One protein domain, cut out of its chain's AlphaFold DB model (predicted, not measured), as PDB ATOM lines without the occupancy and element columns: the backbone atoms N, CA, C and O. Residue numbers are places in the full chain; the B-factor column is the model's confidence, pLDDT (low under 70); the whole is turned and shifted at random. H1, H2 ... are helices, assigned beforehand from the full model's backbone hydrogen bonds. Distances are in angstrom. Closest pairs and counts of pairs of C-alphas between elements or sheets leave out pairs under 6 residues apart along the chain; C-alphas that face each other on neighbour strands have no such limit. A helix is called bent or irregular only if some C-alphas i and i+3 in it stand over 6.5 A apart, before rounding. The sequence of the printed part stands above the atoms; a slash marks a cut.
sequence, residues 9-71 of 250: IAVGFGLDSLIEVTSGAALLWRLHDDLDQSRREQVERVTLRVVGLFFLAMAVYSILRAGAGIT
ATOM      1  N   ILE A   9     158.708 111.751 180.539       55.31
ATOM      2  CA  ILE A   9     159.623 112.896 180.388       55.31
ATOM      3  C   ILE A   9     160.073 113.052 178.925       55.31
ATOM      4  O   ILE A   9     160.212 114.165 178.425       55.31
ATOM      5  N   ALA A  10     160.197 111.943 178.190       55.22
ATOM      6  CA  ALA A  10     160.554 111.961 176.771       55.22
ATOM      7  C   ALA A  10     159.427 112.485 175.858       55.22
ATOM      8  O   ALA A  10     159.671 112.787 174.691       55.22
ATOM      9  N   VAL A  11     158.180 112.542 176.332       59.31
ATOM     10  CA  VAL A  11     157.070 113.184 175.604       59.31
ATOM     11  C   VAL A  11     157.084 114.696 175.848       59.31
ATOM     12  O   VAL A  11     156.842 115.452 174.912       59.31
ATOM     13  N   GLY A  12     157.467 115.127 177.055       62.88
ATOM     14  CA  GLY A  12     157.609 116.541 177.414       62.88
ATOM     15  C   GLY A  12     158.658 117.281 176.583       62.88
ATOM     16  O   GLY A  12     158.379 118.372 176.106       62.88
ATOM     17  N   PHE A  13     159.810 116.659 176.311       63.94
ATOM     18  CA  PHE A  13     160.882 117.292 175.527       63.94
ATOM     19  C   PHE A  13     160.470 117.612 174.077       63.94
ATOM     20  O   PHE A  13     160.778 118.678 173.563       63.94
ATOM     21  N   GLY A  14     159.718 116.719 173.420       68.69
ATOM     22  CA  GLY A  14     159.241 116.965 172.052       68.69
ATOM     23  C   GLY A  14     158.105 117.989 171.971       68.69
ATOM     24  O   GLY A  14     157.963 118.669 170.960       68.69
ATOM     25  N   LEU A  15     157.297 118.099 173.030       70.81
ATOM     26  CA  LEU A  15     156.217 119.079 173.110       70.81
ATOM     27  C   LEU A  15     156.760 120.492 173.376       70.81
ATOM     28  O   LEU A  15     156.265 121.450 172.794       70.81
ATOM     29  N   ASP A  16     157.799 120.606 174.203       72.00
ATOM     30  CA  ASP A  16     158.467 121.875 174.511       72.00
ATOM     31  C   ASP A  16     159.134 122.471 173.259       72.00
ATOM     32  O   ASP A  16     158.881 123.621 172.901       72.00
ATOM     33  N   SER A  17     159.840 121.643 172.476       75.88
ATOM     34  CA  SER A  17     160.400 122.065 171.183       75.88
ATOM     35  C   SER A  17     159.331 122.425 170.141       75.88
ATOM     36  O   SER A  17     159.569 123.274 169.284       75.88
ATOM     37  N   LEU A  18     158.140 121.814 170.191       73.44
ATOM     38  CA  LEU A  18     157.017 122.185 169.319       73.44
ATOM     39  C   LEU A  18     156.458 123.567 169.684       73.44
ATOM     40  O   LEU A  18     156.117 124.346 168.792       73.44
ATOM     41  N   ILE A  19     156.363 123.871 170.978       78.00
ATOM     42  CA  ILE A  19     155.931 125.184 171.471       78.00
ATOM     43  C   ILE A  19     156.941 126.254 171.044       78.00
ATOM     44  O   ILE A  19     156.549 127.294 170.519       78.00
ATOM     45  N   GLU A  20     158.235 125.969 171.170       81.38
ATOM     46  CA  GLU A  20     159.302 126.865 170.723       81.38
ATOM     47  C   GLU A  20     159.225 127.133 169.210       81.38
ATOM     48  O   GLU A  20     159.191 128.284 168.771       81.38
ATOM     49  N   VAL A  21     159.062 126.082 168.407       79.50
ATOM     50  CA  VAL A  21     158.910 126.173 166.948       79.50
ATOM     51  C   VAL A  21     157.662 126.948 166.529       79.50
ATOM     52  O   VAL A  21     157.731 127.804 165.647       79.50
ATOM     53  N   THR A  22     156.514 126.667 167.147       78.88
ATOM     54  CA  THR A  22     155.260 127.365 166.827       78.88
ATOM     55  C   THR A  22     155.318 128.831 167.241       78.88
ATOM     56  O   THR A  22     154.794 129.681 166.521       78.88
ATOM     57  N   SER A  23     156.026 129.152 168.328       79.06
ATOM     58  CA  SER A  23     156.281 130.535 168.733       79.06
ATOM     59  C   SER A  23     157.176 131.276 167.731       79.06
ATOM     60  O   SER A  23     156.845 132.392 167.328       79.06
ATOM     61  N   GLY A  24     158.241 130.632 167.239       79.75
ATOM     62  CA  GLY A  24     159.123 131.190 166.214       79.75
ATOM     63  C   GLY A  24     158.414 131.385 164.873       79.75
ATOM     64  O   GLY A  24     158.561 132.431 164.247       79.75
ATOM     65  N   ALA A  25     157.578 130.427 164.462       78.62
ATOM     66  CA  ALA A  25     156.778 130.522 163.242       78.62
ATOM     67  C   ALA A  25     155.740 131.657 163.306       78.62
ATOM     68  O   ALA A  25     155.575 132.386 162.331       78.62
ATOM     69  N   ALA A  26     155.078 131.850 164.453       78.75
ATOM     70  CA  ALA A  26     154.144 132.958 164.657       78.75
ATOM     71  C   ALA A  26     154.848 134.328 164.635       78.75
ATOM     72  O   ALA A  26     154.308 135.292 164.090       78.75
ATOM     73  N   LEU A  27     156.062 134.416 165.189       75.75
ATOM     74  CA  LEU A  27     156.869 135.638 165.151       75.75
ATOM     75  C   LEU A  27     157.333 135.959 163.727       75.75
ATOM     76  O   LEU A  27     157.266 137.107 163.298       75.75
ATOM     77  N   LEU A  28     157.764 134.930 162.991       75.00
ATOM     78  CA  LEU A  28     158.207 135.053 161.607       75.00
ATOM     79  C   LEU A  28     157.052 135.453 160.687       75.00
ATOM     80  O   LEU A  28     157.246 136.304 159.832       75.00
ATOM     81  N   TRP A  29     155.848 134.913 160.908       72.94
ATOM     82  CA  TRP A  29     154.629 135.343 160.217       72.94
ATOM     83  C   TRP A  29     154.350 136.826 160.460       72.94
ATOM     84  O   TRP A  29     154.082 137.562 159.518       72.94
ATOM     85  N   ARG A  30     154.437 137.282 161.716       73.19
ATOM     86  CA  ARG A  30     154.186 138.684 162.070       73.19
ATOM     87  C   ARG A  30     155.226 139.633 161.466       73.19
ATOM     88  O   ARG A  30     154.861 140.711 161.022       73.19
ATOM     89  N   LEU A  31     156.501 139.240 161.460       68.06
ATOM     90  CA  LEU A  31     157.580 140.033 160.863       68.06
ATOM     91  C   LEU A  31     157.487 140.060 159.332       68.06
ATOM     92  O   LEU A  31     157.777 141.072 158.710       68.06
ATOM     93  N   HIS A  32     157.085 138.943 158.736       66.31
ATOM     94  CA  HIS A  32     156.843 138.835 157.308       66.31
ATOM     95  C   HIS A  32     155.671 139.726 156.877       66.31
ATOM     96  O   HIS A  32     155.832 140.501 155.950       66.31
ATOM     97  N   ASP A  33     154.544 139.698 157.593       63.75
ATOM     98  CA  ASP A  33     153.379 140.564 157.341       63.75
ATOM     99  C   ASP A  33     153.728 142.069 157.385       63.75
ATOM    100  O   ASP A  33     153.287 142.833 156.533       63.75
ATOM    101  N   ASP A  34     154.600 142.480 158.314       63.38
ATOM    102  CA  ASP A  34     155.042 143.877 158.488       63.38
ATOM    103  C   ASP A  34     156.034 144.349 157.401       63.38
ATOM    104  O   ASP A  34     156.135 145.539 157.103       63.38
ATOM    105  N   LEU A  35     156.765 143.420 156.775       61.69
ATOM    106  CA  LEU A  35     157.737 143.718 155.715       61.69
ATOM    107  C   LEU A  35     157.124 143.693 154.299       61.69
ATOM    108  O   LEU A  35     157.773 144.151 153.354       61.69
ATOM    109  N   ASP A  36     155.890 143.198 154.132       57.00
ATOM    110  CA  ASP A  36     155.339 142.792 152.829       57.00
ATOM    111  C   ASP A  36     154.202 143.638 152.246       57.00
ATOM    112  O   ASP A  36     153.321 143.157 151.525       57.00
ATOM    113  N   GLN A  37     154.285 144.957 152.409       58.94
ATOM    114  CA  GLN A  37     153.417 145.861 151.645       58.94
ATOM    115  C   GLN A  37     153.755 145.875 150.131       58.94
ATOM    116  O   GLN A  37     152.938 146.331 149.336       58.94
ATOM    117  N   SER A  38     154.935 145.379 149.707       54.50
ATOM    118  CA  SER A  38     155.460 145.561 148.335       54.50
ATOM    119  C   SER A  38     155.946 144.302 147.581       54.50
ATOM    120  O   SER A  38     156.240 144.413 146.392       54.50
ATOM    121  N   ARG A  39     155.996 143.095 148.184       55.72
ATOM    122  CA  ARG A  39     156.441 141.838 147.511       55.72
ATOM    123  C   ARG A  39     155.476 140.644 147.646       55.72
ATOM    124  O   ARG A  39     155.888 139.491 147.473       55.72
ATOM    125  N   ARG A  40     154.181 140.928 147.834       56.16
ATOM    126  CA  ARG A  40     153.069 139.984 148.091       56.16
ATOM    127  C   ARG A  40     153.112 138.634 147.339       56.16
ATOM    128  O   ARG A  40     152.817 137.606 147.937       56.16
ATOM    129  N   GLU A  41     153.543 138.573 146.078       56.88
ATOM    130  CA  GLU A  41     153.447 137.345 145.258       56.88
ATOM    131  C   GLU A  41     154.591 136.317 145.408       56.88
ATOM    132  O   GLU A  41     154.430 135.128 145.105       56.88
ATOM    133  N   GLN A  42     155.794 136.735 145.816       57.53
ATOM    134  CA  GLN A  42     156.917 135.801 146.060       57.53
ATOM    135  C   GLN A  42     156.882 135.227 147.480       57.53
ATOM    136  O   GLN A  42     157.379 134.137 147.754       57.53
ATOM    137  N   VAL A  43     156.238 135.977 148.350       58.78
ATOM    138  CA  VAL A  43     156.200 135.880 149.801       58.78
ATOM    139  C   VAL A  43     155.146 134.872 150.257       58.78
ATOM    140  O   VAL A  43     155.443 133.992 151.069       58.78
ATOM    141  N   GLU A  44     153.994 134.829 149.583       59.25
ATOM    142  CA  GLU A  44     153.028 133.729 149.717       59.25
ATOM    143  C   GLU A  44     153.655 132.354 149.438       59.25
ATOM    144  O   GLU A  44     153.456 131.389 150.183       59.25
ATOM    145  N   ARG A  45     154.478 132.255 148.386       64.62
ATOM    146  CA  ARG A  45     155.122 130.991 147.996       64.62
ATOM    147  C   ARG A  45     156.201 130.551 148.978       64.62
ATOM    148  O   ARG A  45     156.389 129.350 149.173       64.62
ATOM    149  N   VAL A  46     156.920 131.491 149.588       69.25
ATOM    150  CA  VAL A  46     157.936 131.182 150.603       69.25
ATOM    151  C   VAL A  46     157.267 130.751 151.907       69.25
ATOM    152  O   VAL A  46     157.657 129.729 152.469       69.25
ATOM    153  N   THR A  47     156.202 131.433 152.325       72.19
ATOM    154  CA  THR A  47     155.446 131.081 153.536       72.19
ATOM    155  C   THR A  47     154.870 129.670 153.461       72.19
ATOM    156  O   THR A  47     155.093 128.859 154.363       72.19
ATOM    157  N   LEU A  48     154.218 129.319 152.349       70.81
ATOM    158  CA  LEU A  48     153.668 127.973 152.158       70.81
ATOM    159  C   LEU A  48     154.752 126.885 152.167       70.81
ATOM    160  O   LEU A  48     154.526 125.790 152.683       70.81
ATOM    161  N   ARG A  49     155.953 127.183 151.654       74.81
ATOM    162  CA  ARG A  49     157.095 126.256 151.696       74.81
ATOM    163  C   ARG A  49     157.620 126.052 153.112       74.81
ATOM    164  O   ARG A  49     157.909 124.916 153.471       74.81
ATOM    165  N   VAL A  50     157.719 127.114 153.911       74.81
ATOM    166  CA  VAL A  50     158.205 127.047 155.298       74.81
ATOM    167  C   VAL A  50     157.232 126.261 156.178       74.81
ATOM    168  O   VAL A  50     157.649 125.341 156.882       74.81
ATOM    169  N   VAL A  51     155.929 126.549 156.084       78.12
ATOM    170  CA  VAL A  51     154.888 125.814 156.823       78.12
ATOM    171  C   VAL A  51     154.850 124.345 156.397       78.12
ATOM    172  O   VAL A  51     154.806 123.451 157.245       78.12
ATOM    173  N   GLY A  52     154.939 124.082 155.089       79.38
ATOM    174  CA  GLY A  52     155.020 122.725 154.553       79.38
ATOM    175  C   GLY A  52     156.243 121.956 155.059       79.38
ATOM    176  O   GLY A  52     156.122 120.783 155.410       79.38
ATOM    177  N   LEU A  53     157.405 122.612 155.169       81.69
ATOM    178  CA  LEU A  53     158.624 121.998 155.702       81.69
ATOM    179  C   LEU A  53     158.475 121.608 157.178       81.69
ATOM    180  O   LEU A  53     158.912 120.526 157.565       81.69
ATOM    181  N   PHE A  54     157.833 122.456 157.986       78.19
ATOM    182  CA  PHE A  54     157.574 122.169 159.399       78.19
ATOM    183  C   PHE A  54     156.642 120.974 159.587       78.19
ATOM    184  O   PHE A  54     156.938 120.075 160.378       78.19
ATOM    185  N   PHE A  55     155.551 120.918 158.819       76.38
ATOM    186  CA  PHE A  55     154.652 119.765 158.822       76.38
ATOM    187  C   PHE A  55     155.363 118.482 158.381       76.38
ATOM    188  O   PHE A  55     155.192 117.435 159.007       76.38
ATOM    189  N   LEU A  56     156.201 118.565 157.344       83.50
ATOM    190  CA  LEU A  56     156.960 117.425 156.838       83.50
ATOM    191  C   LEU A  56     157.975 116.911 157.867       83.50
ATOM    192  O   LEU A  56     158.035 115.710 158.123       83.50
ATOM    193  N   ALA A  57     158.737 117.808 158.497       80.44
ATOM    194  CA  ALA A  57     159.703 117.457 159.535       80.44
ATOM    195  C   ALA A  57     159.024 116.777 160.737       80.44
ATOM    196  O   ALA A  57     159.502 115.747 161.220       80.44
ATOM    197  N   MET A  58     157.868 117.292 161.168       77.50
ATOM    198  CA  MET A  58     157.071 116.702 162.248       77.50
ATOM    199  C   MET A  58     156.512 115.323 161.889       77.50
ATOM    200  O   MET A  58     156.552 114.408 162.716       77.50
ATOM    201  N   ALA A  59     156.022 115.147 160.662       81.12
ATOM    202  CA  ALA A  59     155.523 113.861 160.191       81.12
ATOM    203  C   ALA A  59     156.636 112.803 160.179       81.12
ATOM    204  O   ALA A  59     156.456 111.711 160.716       81.12
ATOM    205  N   VAL A  60     157.814 113.150 159.647       87.56
ATOM    206  CA  VAL A  60     158.986 112.261 159.630       87.56
ATOM    207  C   VAL A  60     159.415 111.898 161.052       87.56
ATOM    208  O   VAL A  60     159.609 110.720 161.348       87.56
ATOM    209  N   TYR A  61     159.505 112.879 161.953       78.81
ATOM    210  CA  TYR A  61     159.865 112.641 163.350       78.81
ATOM    211  C   TYR A  61     158.878 111.700 164.058       78.81
ATOM    212  O   TYR A  61     159.293 110.757 164.736       78.81
ATOM    213  N   SER A  62     157.572 111.907 163.855       81.50
ATOM    214  CA  SER A  62     156.517 111.059 164.422       81.50
ATOM    215  C   SER A  62     156.607 109.615 163.920       81.50
ATOM    216  O   SER A  62     156.562 108.675 164.716       81.50
ATOM    217  N   ILE A  63     156.820 109.426 162.613       84.38
ATOM    218  CA  ILE A  63     156.935 108.103 161.985       84.38
ATOM    219  C   ILE A  63     158.185 107.368 162.472       84.38
ATOM    220  O   ILE A  63     158.095 106.203 162.859       84.38
ATOM    221  N   LEU A  64     159.342 108.036 162.506       81.44
ATOM    222  CA  LEU A  64     160.585 107.440 163.006       81.44
ATOM    223  C   LEU A  64     160.444 107.012 164.469       81.44
ATOM    224  O   LEU A  64     160.871 105.920 164.848       81.44
ATOM    225  N   ARG A  65     159.793 107.844 165.288       79.44
ATOM    226  CA  ARG A  65     159.569 107.548 166.702       79.44
ATOM    227  C   ARG A  65     158.588 106.395 166.915       79.44
ATOM    228  O   ARG A  65     158.858 105.518 167.732       79.44
ATOM    229  N   ALA A  66     157.469 106.382 166.195       76.62
ATOM    230  CA  ALA A  66     156.475 105.315 166.282       76.62
ATOM    231  C   ALA A  66     157.028 103.979 165.753       76.62
ATOM    232  O   ALA A  66     156.858 102.939 166.390       76.62
ATOM    233  N   GLY A  67     157.762 104.013 164.637       75.81
ATOM    234  CA  GLY A  67     158.407 102.841 164.045       75.81
ATOM    235  C   GLY A  67     159.467 102.218 164.956       75.81
ATOM    236  O   GLY A  67     159.488 101.000 165.128       75.81
ATOM    237  N   ALA A  68     160.283 103.039 165.625       71.56
ATOM    238  CA  ALA A  68     161.284 102.558 166.580       71.56
ATOM    239  C   ALA A  68     160.661 101.858 167.811       71.56
ATOM    240  O   ALA A  68     161.238 100.913 168.361       71.56
ATOM    241  N   GLY A  69     159.461 102.280 168.228       63.28
ATOM    242  CA  GLY A  69     158.685 101.621 169.286       63.28
ATOM    243  C   GLY A  69     158.173 100.236 168.875       63.28
ATOM    244  O   GLY A  69     158.223  99.289 169.658       63.28
ATOM    245  N   ILE A  70     157.758 100.084 167.618       61.69
ATOM    246  CA  ILE A  70     157.250  98.813 167.083       61.69
ATOM    247  C   ILE A  70     158.370  97.769 166.978       61.69
ATOM    248  O   ILE A  70     158.164  96.609 167.328       61.69
ATOM    249  N   THR A  71     159.589  98.172 166.609       59.72
ATOM    250  CA  THR A  71     160.745  97.258 166.567       59.72
ATOM    251  C   THR A  71     161.260  96.838 167.948       59.72
ATOM    252  O   THR A  71     161.979  95.848 168.056       59.72
TER     253      THR A  71
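AT A GLANCE: This is residues 9 to 71 of the 250 residues of an uncharacterized protein of Acidobacteria bacterium (UniProt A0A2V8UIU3). Two long helices make a narrow, flat U: H1 runs one way, a tight turn folds the chain back, and H2 returns beside it, with a gap between the two and hardly any contact across it. The turn, with residues 37 to 42, sticks out at the closed end, and residues 62 to 71 of H2 stick out at the open end. The printed part has 63 residues with two named helices, H1 then H2, and no named strand; the class is all helix. The whole is only just loose, close to extended, with a radius of gyration of the C-alphas of 15.5 A, and its C-alphas span 52 by 20 by 5 A, a rod in outline.

IN THESE COORDINATES: H1 holds residues 9 to 35 and is 39.5 A long from first to last C-alpha. It begins at C-alpha 9, at (159.623, 112.896, 180.388), and ends at C-alpha 35, at (157.737, 143.718, 155.715). H2 holds residues 40 to 71, is 47.2 A long, and ends at C-alpha 71, at (160.745, 97.258, 166.567). Neither helix is bent.

HOW THE PARTS SIT: H1 and H2 run opposite ways at a shallow tilt of 6 degrees. They are close but not clearly touching, with 1 pair of C-alphas within 8 A; the closest C-alphas are those of Trp 29 and Thr 47, 8.0 A apart. Their centres are 13.3 A apart. In the backbones, 22 of 23 O i to N i+4 pairs are within hydrogen-bond range in H1 and 27 of 28 in H2.

THE WHOLE: The two C-alphas farthest apart are those of Ser 38 and Thr 71, at 51.9 A. The printed part has no cut, and the link from H1 to H2, 4 residues, is tight. The mean pLDDT of the printed part is 71.0; residues 9 to 14, 31 to 46 and 69 to 71 are under 70.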